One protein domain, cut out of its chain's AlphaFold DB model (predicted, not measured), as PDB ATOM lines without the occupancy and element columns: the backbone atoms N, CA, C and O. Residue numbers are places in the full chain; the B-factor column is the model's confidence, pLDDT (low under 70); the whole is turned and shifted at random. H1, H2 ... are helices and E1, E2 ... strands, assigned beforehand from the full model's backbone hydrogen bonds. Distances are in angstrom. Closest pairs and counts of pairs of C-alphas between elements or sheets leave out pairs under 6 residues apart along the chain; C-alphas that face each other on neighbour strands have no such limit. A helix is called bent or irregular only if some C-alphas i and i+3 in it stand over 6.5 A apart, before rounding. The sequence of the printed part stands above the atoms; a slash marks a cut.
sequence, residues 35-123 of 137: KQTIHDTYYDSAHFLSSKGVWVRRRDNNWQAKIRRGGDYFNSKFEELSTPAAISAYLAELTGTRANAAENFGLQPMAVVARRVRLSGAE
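This is residues 35 to 123 of the 137 residues of an uncharacterized protein of Aspergillus homomorphus (strain CBS 101889) (UniProt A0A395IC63). A strongly twisted sheet of five strands has two helices, H2 and H3, over one face and no named helix over the other, while the short H1 sits beside the strands at the sheet's level. The long strands E1 and E5 pair as a ribbon that reaches away from the helices, and E5 bends by 64 degrees at residue 116. The printed part has 89 residues, with three named helices and five named strands in the order E1, H1, E2, E3, E4, H2, H3, E5. The sheet's order is E4, E3, E2, E1, E5, antiparallel throughout, and the class is mixed, helices and strands. The whole is compact, with a radius of gyration of the C-alphas of 13.9 A and spans of 42 by 28 by 23 A.

E1, residues 35 to 44, and the edge strand E5, residues 108 to 122, are antiparallel neighbours at 148 degrees; N 38 and O 115 are 2.9 A apart, within hydrogen-bond range. H1, residues 48 to 51, comes closest to E2, residues 54 to 59, at the C-alphas of Leu 49 and Trp 55, 6.3 A apart. E2 is the antiparallel neighbour of E1 at 131 degrees, with N 43 and O 56 at 2.9 A. E2, E3, residues 62 to 70, and E4, residues 76 to 81, form a meander, each strand the antiparallel neighbour of the one before. In the hairpin E2 and E3, N 57 and O 64 are 2.9 A apart; in the hairpin E3 and E4, N 67 and O 79 are 2.8 A apart. H2, residues 84 to 95, is on the sheet at a height of 10.0 A, over E3 and E2 and slantwise to the strands, at 42 degrees to E3 on the local plane. Its closest C-alphas to E3 are those of Ile 87 and Ala 65, 6.3 A apart. H3, residues 101 to 106, lies on the same face, over E2. H2 and H3 touch, the C-alphas of Pro 84 and Ala 101 being closest at 5.9 A, with a shallow tilt of 13 degrees, the same way. Every O i to N i+4 pair in H2 is within hydrogen-bond range; H3 has 0 of 2, but 2 of 3 O i to N i+3 pairs, and H1 is too short for an i+4 pair.

E1 begins at C-alpha 35, (-5.630, -46.276, 47.333), and is 28.6 A long. H1 is 5.4 A, E2 15.3 A, E3 25.0 A and E4 16.3 A long. H2 begins at C-alpha 84, (-11.474, -39.957, 20.894), and is 15.9 A long. H3, 8.5 A long, is irregular, with C-alphas 102 and 105 at 7.3 A. E5 is 37.1 A long and ends at C-alpha 122, (0.463, -31.810, 47.937).

The C-alphas of Thr 97 and Glu 123 are the two farthest apart, at 43.4 A. The printed part has no cut, and its links between named elements are tight. The mean pLDDT of the printed part is 90.9; residues 119 to 123, of which 119 to 122 belong to E5, are under 70.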
ATOM      1  N   LYS A  35      -6.141 -45.323  48.323       84.69
ATOM      2  CA  LYS A  35      -5.630 -46.276  47.333       84.69
ATOM      3  C   LYS A  35      -6.698 -46.446  46.266       84.69
ATOM      4  O   LYS A  35      -7.871 -46.569  46.598       84.69
ATOM      5  N   GLN A  36      -6.276 -46.503  45.016       85.94
ATOM      6  CA  GLN A  36      -7.140 -46.824  43.888       85.94
ATOM      7  C   GLN A  36      -6.478 -47.915  43.056       85.94
ATOM      8  O   GLN A  36      -5.249 -48.029  43.042       85.94
ATOM      9  N   THR A  37      -7.284 -48.722  42.381       88.31
ATOM     10  CA  THR A  37      -6.804 -49.635  41.344       88.31
ATOM     11  C   THR A  37      -7.183 -49.026  40.010       88.31
ATOM     12  O   THR A  37      -8.327 -48.627  39.838       88.31
ATOM     13  N   ILE A  38      -6.211 -48.927  39.113       90.44
ATOM     14  CA  ILE A  38      -6.408 -48.426  37.755       90.44
ATOM     15  C   ILE A  38      -6.209 -49.594  36.800       90.44
ATOM     16  O   ILE A  38      -5.221 -50.330  36.937       90.44
ATOM     17  N   HIS A  39      -7.129 -49.743  35.851       94.00
ATOM     18  CA  HIS A  39      -7.059 -50.739  34.791       94.00
ATOM     19  C   HIS A  39      -6.711 -50.067  33.468       94.00
ATOM     20  O   HIS A  39      -7.490 -49.271  32.946       94.00
ATOM     21  N   ASP A  40      -5.544 -50.410  32.925       95.31
ATOM     22  CA  ASP A  40      -5.064 -49.902  31.646       95.31
ATOM     23  C   ASP A  40      -4.953 -51.053  30.633       95.31
ATOM     24  O   ASP A  40      -4.242 -52.031  30.875       95.31
ATOM     25  N   THR A  41      -5.577 -50.896  29.467       97.25
ATOM     26  CA  THR A  41      -5.243 -51.676  28.264       97.25
ATOM     27  C   THR A  41      -4.470 -50.779  27.310       97.25
ATOM     28  O   THR A  41      -4.981 -49.741  26.892       97.25
ATOM     29  N   TYR A  42      -3.239 -51.153  26.978       97.25
ATOM     30  CA  TYR A  42      -2.382 -50.434  26.038       97.25
ATOM     31  C   TYR A  42      -2.578 -50.973  24.627       97.25
ATOM     32  O   TYR A  42      -2.696 -52.185  24.441       97.25
ATOM     33  N   TYR A  43      -2.579 -50.069  23.652       97.50
ATOM     34  CA  TYR A  43      -2.772 -50.372  22.240       97.50
ATOM     35  C   TYR A  43      -1.604 -49.826  21.420       97.50
ATOM     36  O   TYR A  43      -1.139 -48.709  21.657       97.50
ATOM     37  N   ASP A  44      -1.143 -50.611  20.452       97.00
ATOM     38  CA  ASP A  44      -0.062 -50.245  19.535       97.00
ATOM     39  C   ASP A  44      -0.234 -51.004  18.204       97.00
ATOM     40  O   ASP A  44      -1.098 -51.872  18.063       97.00
ATOM     41  N   SER A  45       0.593 -50.677  17.220       93.94
ATOM     42  CA  SER A  45       0.753 -51.412  15.971       93.94
ATOM     43  C   SER A  45       2.203 -51.874  15.872       93.94
ATOM     44  O   SER A  45       3.069 -51.118  15.442       93.94
ATOM     45  N   ALA A  46       2.490 -53.083  16.363       91.69
ATOM     46  CA  ALA A  46       3.825 -53.696  16.314       91.69
ATOM     47  C   ALA A  46       4.977 -52.751  16.744       91.69
ATOM     48  O   ALA A  46       5.992 -52.638  16.062       91.69
ATOM     49  N   HIS A  47       4.815 -52.064  17.882       92.75
ATOM     50  CA  HIS A  47       5.766 -51.089  18.449       92.75
ATOM     51  C   HIS A  47       5.927 -49.759  17.686       92.75
ATOM     52  O   HIS A  47       6.789 -48.943  18.026       92.75
ATOM     53  N   PHE A  48       5.101 -49.489  16.677       95.81
ATOM     54  CA  PHE A  48       5.157 -48.248  15.908       95.81
ATOM     55  C   PHE A  48       4.896 -47.002  16.764       95.81
ATOM     56  O   PHE A  48       5.626 -46.018  16.656       95.81
ATOM     57  N   LEU A  49       3.885 -47.019  17.636       96.44
ATOM     58  CA  LEU A  49       3.571 -45.868  18.484       96.44
ATOM     59  C   LEU A  49       4.615 -45.710  19.583       96.44
ATOM     60  O   LEU A  49       5.169 -44.623  19.765       96.44
ATOM     61  N   SER A  50       4.935 -46.800  20.281       94.06
ATOM     62  CA  SER A  50       5.898 -46.765  21.381       94.06
ATOM     63  C   SER A  50       7.300 -46.332  20.935       94.06
ATOM     64  O   SER A  50       7.930 -45.539  21.637       94.06
ATOM     65  N   SER A  51       7.763 -46.747  19.750       95.06
ATOM     66  CA  SER A  51       9.040 -46.282  19.176       95.06
ATOM     67  C   SER A  51       9.053 -44.780  18.858       95.06
ATOM     68  O   SER A  51      10.095 -44.137  18.978       95.06
ATOM     69  N   LYS A  52       7.895 -44.188  18.545       95.25
ATOM     70  CA  LYS A  52       7.726 -42.741  18.334       95.25
ATOM     71  C   LYS A  52       7.426 -41.960  19.619       95.25
ATOM     72  O   LYS A  52       7.208 -40.752  19.572       95.25
ATOM     73  N   GLY A  53       7.417 -42.622  20.777       94.88
ATOM     74  CA  GLY A  53       7.076 -41.992  22.051       94.88
ATOM     75  C   GLY A  53       5.597 -41.615  22.153       94.88
ATOM     76  O   GLY A  53       5.264 -40.576  22.722       94.88
ATOM     77  N   VAL A  54       4.717 -42.441  21.590       96.62
ATOM     78  CA  VAL A  54       3.263 -42.315  21.691       96.62
ATOM     79  C   VAL A  54       2.720 -43.547  22.406       96.62
ATOM     80  O   VAL A  54       3.056 -44.676  22.065       96.62
ATOM     81  N   TRP A  55       1.861 -43.340  23.400       96.81
ATOM     82  CA  TRP A  55       1.190 -44.423  24.119       96.81
ATOM     83  C   TRP A  55      -0.309 -44.176  24.124       96.81
ATOM     84  O   TRP A  55      -0.774 -43.215  24.740       96.81
ATOM     85  N   VAL A  56      -1.062 -45.057  23.471       97.44
ATOM     86  CA  VAL A  56      -2.527 -45.052  23.497       97.44
ATOM     87  C   VAL A  56      -2.990 -46.111  24.485       97.44
ATOM     88  O   VAL A  56      -2.529 -47.254  24.460       97.44
ATOM     89  N   ARG A  57      -3.887 -45.729  25.392       97.31
ATOM     90  CA  ARG A  57      -4.432 -46.629  26.405       97.31
ATOM     91  C   ARG A  57      -5.913 -46.387  26.634       97.31
ATOM     92  O   ARG A  57      -6.395 -45.257  26.545       97.31
ATOM     93  N   ARG A  58      -6.610 -47.450  27.019       96.56
ATOM     94  CA  ARG A  58      -7.943 -47.390  27.605       96.56
ATOM     95  C   ARG A  58      -7.803 -47.550  29.116       96.56
ATOM     96  O   ARG A  58      -7.495 -48.641  29.584       96.56
ATOM     97  N   ARG A  59      -7.977 -46.449  29.846       94.56
ATOM     98  CA  ARG A  59      -7.888 -46.363  31.307       94.56
ATOM     99  C   ARG A  59      -9.281 -46.305  31.904       94.56
ATOM    100  O   ARG A  59      -9.998 -45.341  31.643       94.56
ATOM    101  N   ASP A  60      -9.654 -47.309  32.691       92.12
ATOM    102  CA  ASP A  60     -10.982 -47.410  33.314       92.12
ATOM    103  C   ASP A  60     -12.099 -47.079  32.298       92.12
ATOM    104  O   ASP A  60     -12.946 -46.213  32.508       92.12
ATOM    105  N   ASN A  61     -12.024 -47.730  31.130       90.81
ATOM    106  CA  ASN A  61     -12.883 -47.560  29.950       90.81
ATOM    107  C   ASN A  61     -12.768 -46.251  29.153       90.81
ATOM    108  O   ASN A  61     -13.351 -46.181  28.068       90.81
ATOM    109  N   ASN A  62     -11.971 -45.278  29.595       95.75
ATOM    110  CA  ASN A  62     -11.759 -44.008  28.901       95.75
ATOM    111  C   ASN A  62     -10.481 -44.015  28.058       95.75
ATOM    112  O   ASN A  62      -9.432 -44.490  28.490       95.75
ATOM    113  N   TRP A  63     -10.555 -43.452  26.855       97.12
ATOM    114  CA  TRP A  63      -9.403 -43.348  25.965       97.12
ATOM    115  C   TRP A  63      -8.473 -42.209  26.371       97.12
ATOM    116  O   TRP A  63      -8.911 -41.100  26.666       97.12
ATOM    117  N   GLN A  64      -7.175 -42.493  26.367       97.06
ATOM    118  CA  GLN A  64      -6.123 -41.513  26.596       97.06
ATOM    119  C   GLN A  64      -4.954 -41.796  25.656       97.06
ATOM    120  O   GLN A  64      -4.543 -42.948  25.504       97.06
ATOM    121  N   ALA A  65      -4.381 -40.749  25.077       96.62
ATOM    122  CA  ALA A  65      -3.102 -40.822  24.387       96.62
ATOM    123  C   ALA A  65      -2.090 -39.919  25.087       96.62
ATOM    124  O   ALA A  65      -2.386 -38.768  25.403       96.62
ATOM    125  N   LYS A  66      -0.892 -40.448  25.318       95.50
ATOM    126  CA  LYS A  66       0.246 -39.714  25.865       95.50
ATOM    127  C   LYS A  66       1.300 -39.583  24.776       95.50
ATOM    128  O   LYS A  66       1.755 -40.595  24.250       95.50
ATOM    129  N   ILE A  67       1.669 -38.353  24.437       95.88
ATOM    130  CA  ILE A  67       2.562 -38.031  23.321       95.88
ATOM    131  C   ILE A  67       3.805 -37.357  23.880       95.88
ATOM    132  O   ILE A  67       3.723 -36.297  24.502       95.88
ATOM    133  N   ARG A  68       4.975 -37.955  23.669       94.06
ATOM    134  CA  ARG A  68       6.247 -37.364  24.088       94.06
ATOM    135  C   ARG A  68       6.543 -36.139  23.233       94.06
ATOM    136  O   ARG A  68       6.622 -36.222  22.014       94.06
ATOM    137  N   ARG A  69       6.751 -34.999  23.889       93.12
ATOM    138  CA  ARG A  69       7.164 -33.740  23.247       93.12
ATOM    139  C   ARG A  69       8.637 -33.412  23.473       93.12
ATOM    140  O   ARG A  69       9.188 -32.567  22.782       93.12
ATOM    141  N   GLY A  70       9.290 -34.084  24.420       88.38
ATOM    142  CA  GLY A  70      10.728 -33.949  24.631       88.38
ATOM    143  C   GLY A  70      11.186 -34.467  25.987       88.38
ATOM    144  O   GLY A  70      10.454 -35.180  26.680       88.38
ATOM    145  N   GLY A  71      12.406 -34.082  26.357       85.88
ATOM    146  CA  GLY A  71      13.034 -34.484  27.612       85.88
ATOM    147  C   GLY A  71      13.736 -35.836  27.546       85.88
ATOM    148  O   GLY A  71      13.765 -36.480  26.497       85.88
ATOM    149  N   ASP A  72      14.286 -36.275  28.672       83.25
ATOM    150  CA  ASP A  72      14.993 -37.550  28.829       83.25
ATOM    151  C   ASP A  72      14.206 -38.520  29.733       83.25
ATOM    152  O   ASP A  72      13.024 -38.312  30.010       83.25
ATOM    153  N   TYR A  73      14.842 -39.610  30.167       76.62
ATOM    154  CA  TYR A  73      14.230 -40.582  31.079       76.62
ATOM    155  C   TYR A  73      13.805 -39.964  32.427       76.62
ATOM    156  O   TYR A  73      12.829 -40.409  33.034       76.62
ATOM    157  N   PHE A  74      14.526 -38.950  32.904       74.81
ATOM    158  CA  PHE A  74      14.297 -38.313  34.199       74.81
ATOM    159  C   PHE A  74      13.360 -37.107  34.117       74.81
ATOM    160  O   PHE A  74      12.597 -36.880  35.053       74.81
ATOM    161  N   ASN A  75      13.427 -36.346  33.027       80.75
ATOM    162  CA  ASN A  75      12.753 -35.067  32.831       80.75
ATOM    163  C   ASN A  75      11.950 -35.084  31.531       80.75
ATOM    164  O   ASN A  75      12.194 -34.290  30.621       80.75
ATOM    165  N   SER A  76      11.019 -36.020  31.422       85.12
ATOM    166  CA  SER A  76      10.185 -36.189  30.241       85.12
ATOM    167  C   SER A  76       9.027 -35.183  30.207       85.12
ATOM    168  O   SER A  76       8.488 -34.765  31.235       85.12
ATOM    169  N   LYS A  77       8.648 -34.774  28.993       89.69
ATOM    170  CA  LYS A  77       7.532 -33.854  28.735       89.69
ATOM    171  C   LYS A  77       6.523 -34.525  27.822       89.69
ATOM    172  O   LYS A  77       6.903 -35.022  26.756       89.69
ATOM    173  N   PHE A  78       5.254 -34.490  28.216       91.75
ATOM    174  CA  PHE A  78       4.185 -35.106  27.441       91.75
ATOM    175  C   PHE A  78       2.993 -34.180  27.269       91.75
ATOM    176  O   PHE A  78       2.612 -33.439  28.174       91.75
ATOM    177  N   GLU A  79       2.388 -34.290  26.100       94.06
ATOM    178  CA  GLU A  79       1.034 -33.830  25.852       94.06
ATOM    179  C   GLU A  79       0.073 -35.007  26.036       94.06
ATOM    180  O   GLU A  79       0.368 -36.123  25.598       94.06
ATOM    181  N   GLU A  80      -1.061 -34.767  26.694       93.94
ATOM    182  CA  GLU A  80      -2.100 -35.778  26.881       93.94
ATOM    183  C   GLU A  80      -3.380 -35.395  26.128       93.94
ATOM    184  O   GLU A  80      -3.917 -34.300  26.299       93.94
ATOM    185  N   LEU A  81      -3.883 -36.324  25.313       95.50
ATOM    186  CA  LEU A  81      -5.167 -36.221  24.624       95.50
ATOM    187  C   LEU A  81      -6.164 -37.173  25.281       95.50
ATOM    188  O   LEU A  81      -5.856 -38.344  25.508       95.50
ATOM    189  N   SER A  82      -7.366 -36.685  25.569       93.81
ATOM    190  CA  SER A  82      -8.408 -37.438  26.283       93.81
ATOM    191  C   SER A  82      -9.689 -37.644  25.477       93.81
ATOM    192  O   SER A  82     -10.560 -38.402  25.897       93.81
ATOM    193  N   THR A  83      -9.832 -36.984  24.326       95.25
ATOM    194  CA  THR A  83     -11.015 -37.142  23.478       95.25
ATOM    195  C   THR A  83     -10.719 -38.103  22.328       95.25
ATOM    196  O   THR A  83      -9.694 -37.956  21.655       95.25
ATOM    197  N   PRO A  84     -11.617 -39.063  22.039       96.69
ATOM    198  CA  PRO A  84     -11.474 -39.957  20.894       96.69
ATOM    199  C   PRO A  84     -11.209 -39.239  19.568       96.69
ATOM    200  O   PRO A  84     -10.382 -39.691  18.784       96.69
ATOM    201  N   ALA A  85     -11.866 -38.099  19.336       96.50
ATOM    202  CA  ALA A  85     -11.683 -37.310  18.122       96.50
ATOM    203  C   ALA A  85     -10.255 -36.749  17.998       96.50
ATOM    204  O   ALA A  85      -9.646 -36.884  16.942       96.50
ATOM    205  N   ALA A  86      -9.694 -36.182  19.074       96.56
ATOM    206  CA  ALA A  86      -8.324 -35.666  19.055       96.56
ATOM    207  C   ALA A  86      -7.294 -36.793  18.901       96.56
ATOM    208  O   ALA A  86      -6.326 -36.643  18.161       96.56
ATOM    209  N   ILE A  87      -7.524 -37.935  19.560       97.44
ATOM    210  CA  ILE A  87      -6.664 -39.119  19.433       97.44
ATOM    211  C   ILE A  87      -6.684 -39.634  17.989       97.44
ATOM    212  O   ILE A  87      -5.627 -39.829  17.401       97.44
ATOM    213  N   SER A  88      -7.871 -39.801  17.400       97.25
ATOM    214  CA  SER A  88      -8.036 -40.252  16.013       97.25
ATOM    215  C   SER A  88      -7.376 -39.296  15.016       97.25
ATOM    216  O   SER A  88      -6.639 -39.750  14.146       97.25
ATOM    217  N   ALA A  89      -7.569 -37.981  15.178       96.94
ATOM    218  CA  ALA A  89      -6.942 -36.974  14.324       96.94
ATOM    219  C   ALA A  89      -5.407 -37.046  14.391       96.94
ATOM    220  O   ALA A  89      -4.754 -37.145  13.355       96.94
ATOM    221  N   TYR A  90      -4.841 -37.095  15.600       97.12
ATOM    222  CA  TYR A  90      -3.394 -37.208  15.790       97.12
ATOM    223  C   TYR A  90      -2.826 -38.508  15.205       97.12
ATOM    224  O   TYR A  90      -1.780 -38.504  14.557       97.12
ATOM    225  N   LEU A  91      -3.511 -39.637  15.410       96.88
ATOM    226  CA  LEU A  91      -3.073 -40.919  14.862       96.88
ATOM    227  C   LEU A  91      -3.146 -40.932  13.336       96.88
ATOM    228  O   LEU A  91      -2.220 -41.439  12.717       96.88
ATOM    229  N   ALA A  92      -4.172 -40.330  12.735       96.50
ATOM    230  CA  ALA A  92      -4.283 -40.224  11.286       96.50
ATOM    231  C   ALA A  92      -3.147 -39.399  10.669       96.50
ATOM    232  O   ALA A  92      -2.622 -39.781   9.626       96.50
ATOM    233  N   GLU A  93      -2.724 -38.311  11.318       96.44
ATOM    234  CA  GLU A  93      -1.534 -37.553  10.905       96.44
ATOM    235  C   GLU A  93      -0.250 -38.392  11.019       96.44
ATOM    236  O   GLU A  93       0.654 -38.271  10.197       96.44
ATOM    237  N   LEU A  94      -0.169 -39.266  12.026       95.38
ATOM    238  CA  LEU A  94       1.025 -40.061  12.311       95.38
ATOM    239  C   LEU A  94       1.159 -41.330  11.454       95.38
ATOM    240  O   LEU A  94       2.286 -41.750  11.163       95.38
ATOM    241  N   THR A  95       0.038 -41.979  11.127       93.00
ATOM    242  CA  THR A  95      -0.030 -43.275  10.425       93.00
ATOM    243  C   THR A  95      -0.483 -43.142   8.974       93.00
ATOM    244  O   THR A  95      -0.263 -44.059   8.190       93.00
ATOM    245  N   GLY A  96      -1.134 -42.033   8.610       92.62
ATOM    246  CA  GLY A  96      -1.801 -41.859   7.319       92.62
ATOM    247  C   GLY A  96      -3.161 -42.563   7.216       92.62
ATOM    248  O   GLY A  96      -3.819 -42.459   6.184       92.62
ATOM    249  N   THR A  97      -3.615 -43.266   8.258       90.38
ATOM    250  CA  THR A  97      -4.882 -44.013   8.253       90.38
ATOM    251  C   THR A  97      -5.866 -43.430   9.259       90.38
ATOM    252  O   THR A  97      -5.548 -43.247  10.433       90.38
ATOM    253  N   ARG A  98      -7.096 -43.165   8.809       92.69
ATOM    254  CA  ARG A  98      -8.188 -42.712   9.677       92.69
ATOM    255  C   ARG A  98      -8.967 -43.909  10.202       92.69
ATOM    256  O   ARG A  98      -9.633 -44.590   9.434       92.69
ATOM    257  N   ALA A  99      -8.909 -44.110  11.510       94.94
ATOM    258  CA  ALA A  99      -9.721 -45.074  12.238       94.94
ATOM    259  C   ALA A  99     -10.205 -44.432  13.543       94.94
ATOM    260  O   ALA A  99      -9.531 -43.561  14.113       94.94
ATOM    261  N   ASN A 100     -11.388 -44.821  14.009       95.69
ATOM    262  CA  ASN A 100     -12.020 -44.205  15.177       95.69
ATOM    263  C   ASN A 100     -11.965 -45.120  16.417       95.69
ATOM    264  O   ASN A 100     -11.468 -46.243  16.370       95.69
ATOM    265  N   ALA A 101     -12.472 -44.637  17.553       95.69
ATOM    266  CA  ALA A 101     -12.427 -45.383  18.813       95.69
ATOM    267  C   ALA A 101     -13.222 -46.703  18.811       95.69
ATOM    268  O   ALA A 101     -12.874 -47.591  19.586       95.69
ATOM    269  N   ALA A 102     -14.260 -46.848  17.979       95.25
ATOM    270  CA  ALA A 102     -15.007 -48.104  17.855       95.25
ATOM    271  C   ALA A 102     -14.155 -49.211  17.211       95.25
ATOM    272  O   ALA A 102     -14.325 -50.385  17.516       95.25
ATOM    273  N   GLU A 103     -13.183 -48.818  16.390       95.31
ATOM    274  CA  GLU A 103     -12.222 -49.697  15.719       95.31
ATOM    275  C   GLU A 103     -10.882 -49.757  16.474       95.31
ATOM    276  O   GLU A 103      -9.859 -50.141  15.909       95.31
ATOM    277  N   ASN A 104     -10.846 -49.307  17.737       96.19
ATOM    278  CA  ASN A 104      -9.621 -49.130  18.530       96.19
ATOM    279  C   ASN A 104      -8.538 -48.305  17.806       96.19
ATOM    280  O   ASN A 104      -7.345 -48.530  17.994       96.19
ATOM    281  N   PHE A 105      -8.951 -47.359  16.960       96.50
ATOM    282  CA  PHE A 105      -8.076 -46.555  16.104       96.50
ATOM    283  C   PHE A 105      -7.208 -47.382  15.139       96.50
ATOM    284  O   PHE A 105      -6.142 -46.925  14.730       96.50
ATOM    285  N   GLY A 106      -7.641 -48.597  14.783       94.75
ATOM    286  CA  GLY A 106      -6.867 -49.517  13.944       94.75
ATOM    287  C   GLY A 106      -5.659 -50.133  14.661       94.75
ATOM    288  O   GLY A 106      -4.780 -50.697  14.014       94.75
ATOM    289  N   LEU A 107      -5.593 -50.015  15.990       96.19
ATOM    290  CA  LEU A 107      -4.517 -50.547  16.822       96.19
ATOM    291  C   LEU A 107      -4.913 -51.886  17.445       96.19
ATOM    292  O   LEU A 107      -6.093 -52.175  17.651       96.19
ATOM    293  N   GLN A 108      -3.909 -52.675  17.822       96.56
ATOM    294  CA  GLN A 108      -4.104 -53.944  18.517       96.56
ATOM    295  C   GLN A 108      -3.780 -53.799  20.008       96.56
ATOM    296  O   GLN A 108      -2.858 -53.059  20.369       96.56
ATOM    297  N   PRO A 109      -4.517 -54.486  20.899       95.94
ATOM    298  CA  PRO A 109      -4.166 -54.523  22.311       95.94
ATOM    299  C   PRO A 109      -2.807 -55.211  22.480       95.94
ATOM    300  O   PRO A 109      -2.597 -56.319  21.997       95.94
ATOM    301  N   MET A 110      -1.883 -54.552  23.178       95.06
ATOM    302  CA  MET A 110      -0.521 -55.054  23.385       95.06
ATOM    303  C   MET A 110      -0.267 -55.528  24.818       95.06
ATOM    304  O   MET A 110       0.550 -56.413  25.046       95.06
ATOM    305  N   ALA A 111      -0.925 -54.907  25.799       93.94
ATOM    306  CA  ALA A 111      -0.725 -55.215  27.209       93.94
ATOM    307  C   ALA A 111      -1.942 -54.799  28.036       93.94
ATOM    308  O   ALA A 111      -2.512 -53.730  27.817       93.94
ATOM    309  N   VAL A 112      -2.287 -55.613  29.031       94.12
ATOM    310  CA  VAL A 112      -3.312 -55.304  30.033       94.12
ATOM    311  C   VAL A 112      -2.639 -55.256  31.395       94.12
ATOM    312  O   VAL A 112      -1.937 -56.188  31.782       94.12
ATOM    313  N   VAL A 113      -2.828 -54.156  32.118       92.50
ATOM    314  CA  VAL A 113      -2.152 -53.908  33.390       92.50
ATOM    315  C   VAL A 113      -3.154 -53.389  34.411       92.50
ATOM    316  O   VAL A 113      -3.816 -52.377  34.198       92.50
ATOM    317  N   ALA A 114      -3.216 -54.052  35.565       90.56
ATOM    318  CA  ALA A 114      -3.898 -53.543  36.747       90.56
ATOM    319  C   ALA A 114      -2.855 -53.039  37.748       90.56
ATOM    320  O   ALA A 114      -1.974 -53.789  38.177       90.56
ATOM    321  N   ARG A 115      -2.942 -51.765  38.141       85.44
ATOM    322  CA  ARG A 115      -1.990 -51.156  39.078       85.44
ATOM    323  C   ARG A 115      -2.702 -50.554  40.277       85.44
ATOM    324  O   ARG A 115      -3.572 -49.701  40.130       85.44
ATOM    325  N   ARG A 116      -2.239 -50.906  41.481       83.44
ATOM    326  CA  ARG A 116      -2.588 -50.177  42.708       83.44
ATOM    327  C   ARG A 116      -1.786 -48.883  42.794       83.44
ATOM    328  O   ARG A 116      -0.555 -48.903  42.816       83.44
ATOM    329  N   VAL A 117      -2.485 -47.761  42.886       79.75
ATOM    330  CA  VAL A 117      -1.908 -46.424  43.016       79.75
ATOM    331  C   VAL A 117      -2.250 -45.860  44.388       79.75
ATOM    332  O   VAL A 117      -3.391 -45.924  44.844       79.75
ATOM    333  N   ARG A 118      -1.238 -45.312  45.066       76.25
ATOM    334  CA  ARG A 118      -1.420 -44.500  46.270       76.25
ATOM    335  C   ARG A 118      -1.472 -43.045  45.834       76.25
ATOM    336  O   ARG A 118      -0.484 -42.547  45.299       76.25
ATOM    337  N   LEU A 119      -2.601 -42.383  46.053       61.88
ATOM    338  CA  LEU A 119      -2.744 -40.976  45.714       61.88
ATOM    339  C   LEU A 119      -2.359 -40.120  46.917       61.88
ATOM    340  O   LEU A 119      -2.864 -40.306  48.025       61.88
ATOM    341  N   SER A 120      -1.469 -39.165  46.689       62.12
ATOM    342  CA  SER A 120      -1.160 -38.104  47.640       62.12
ATOM    343  C   SER A 120      -1.250 -36.767  46.920       62.12
ATOM    344  O   SER A 120      -0.595 -36.574  45.897       62.12
ATOM    345  N   GLY A 121      -2.078 -35.863  47.435       55.81
ATOM    346  CA  GLY A 121      -2.104 -34.469  47.005       55.81
ATOM    347  C   GLY A 121      -1.128 -33.660  47.851       55.81
ATOM    348  O   GLY A 121      -1.048 -33.876  49.060       55.81
ATOM    349  N   ALA A 122      -0.400 -32.741  47.227       56.34
ATOM    350  CA  ALA A 122       0.463 -31.810  47.937       56.34
ATOM    351  C   ALA A 122       0.065 -30.375  47.584       56.34
ATOM    352  O   ALA A 122       0.055 -29.996  46.411       56.34
ATOM    353  N   GLU A 123      -0.282 -29.583  48.594       46.38
ATOM    354  CA  GLU A 123      -0.658 -28.186  48.407       46.38
ATOM    355  C   GLU A 123       0.612 -27.321  48.414       46.38
ATOM    356  O   GLU A 123       1.398 -27.352  49.357       46.38
TER     357      GLU A 123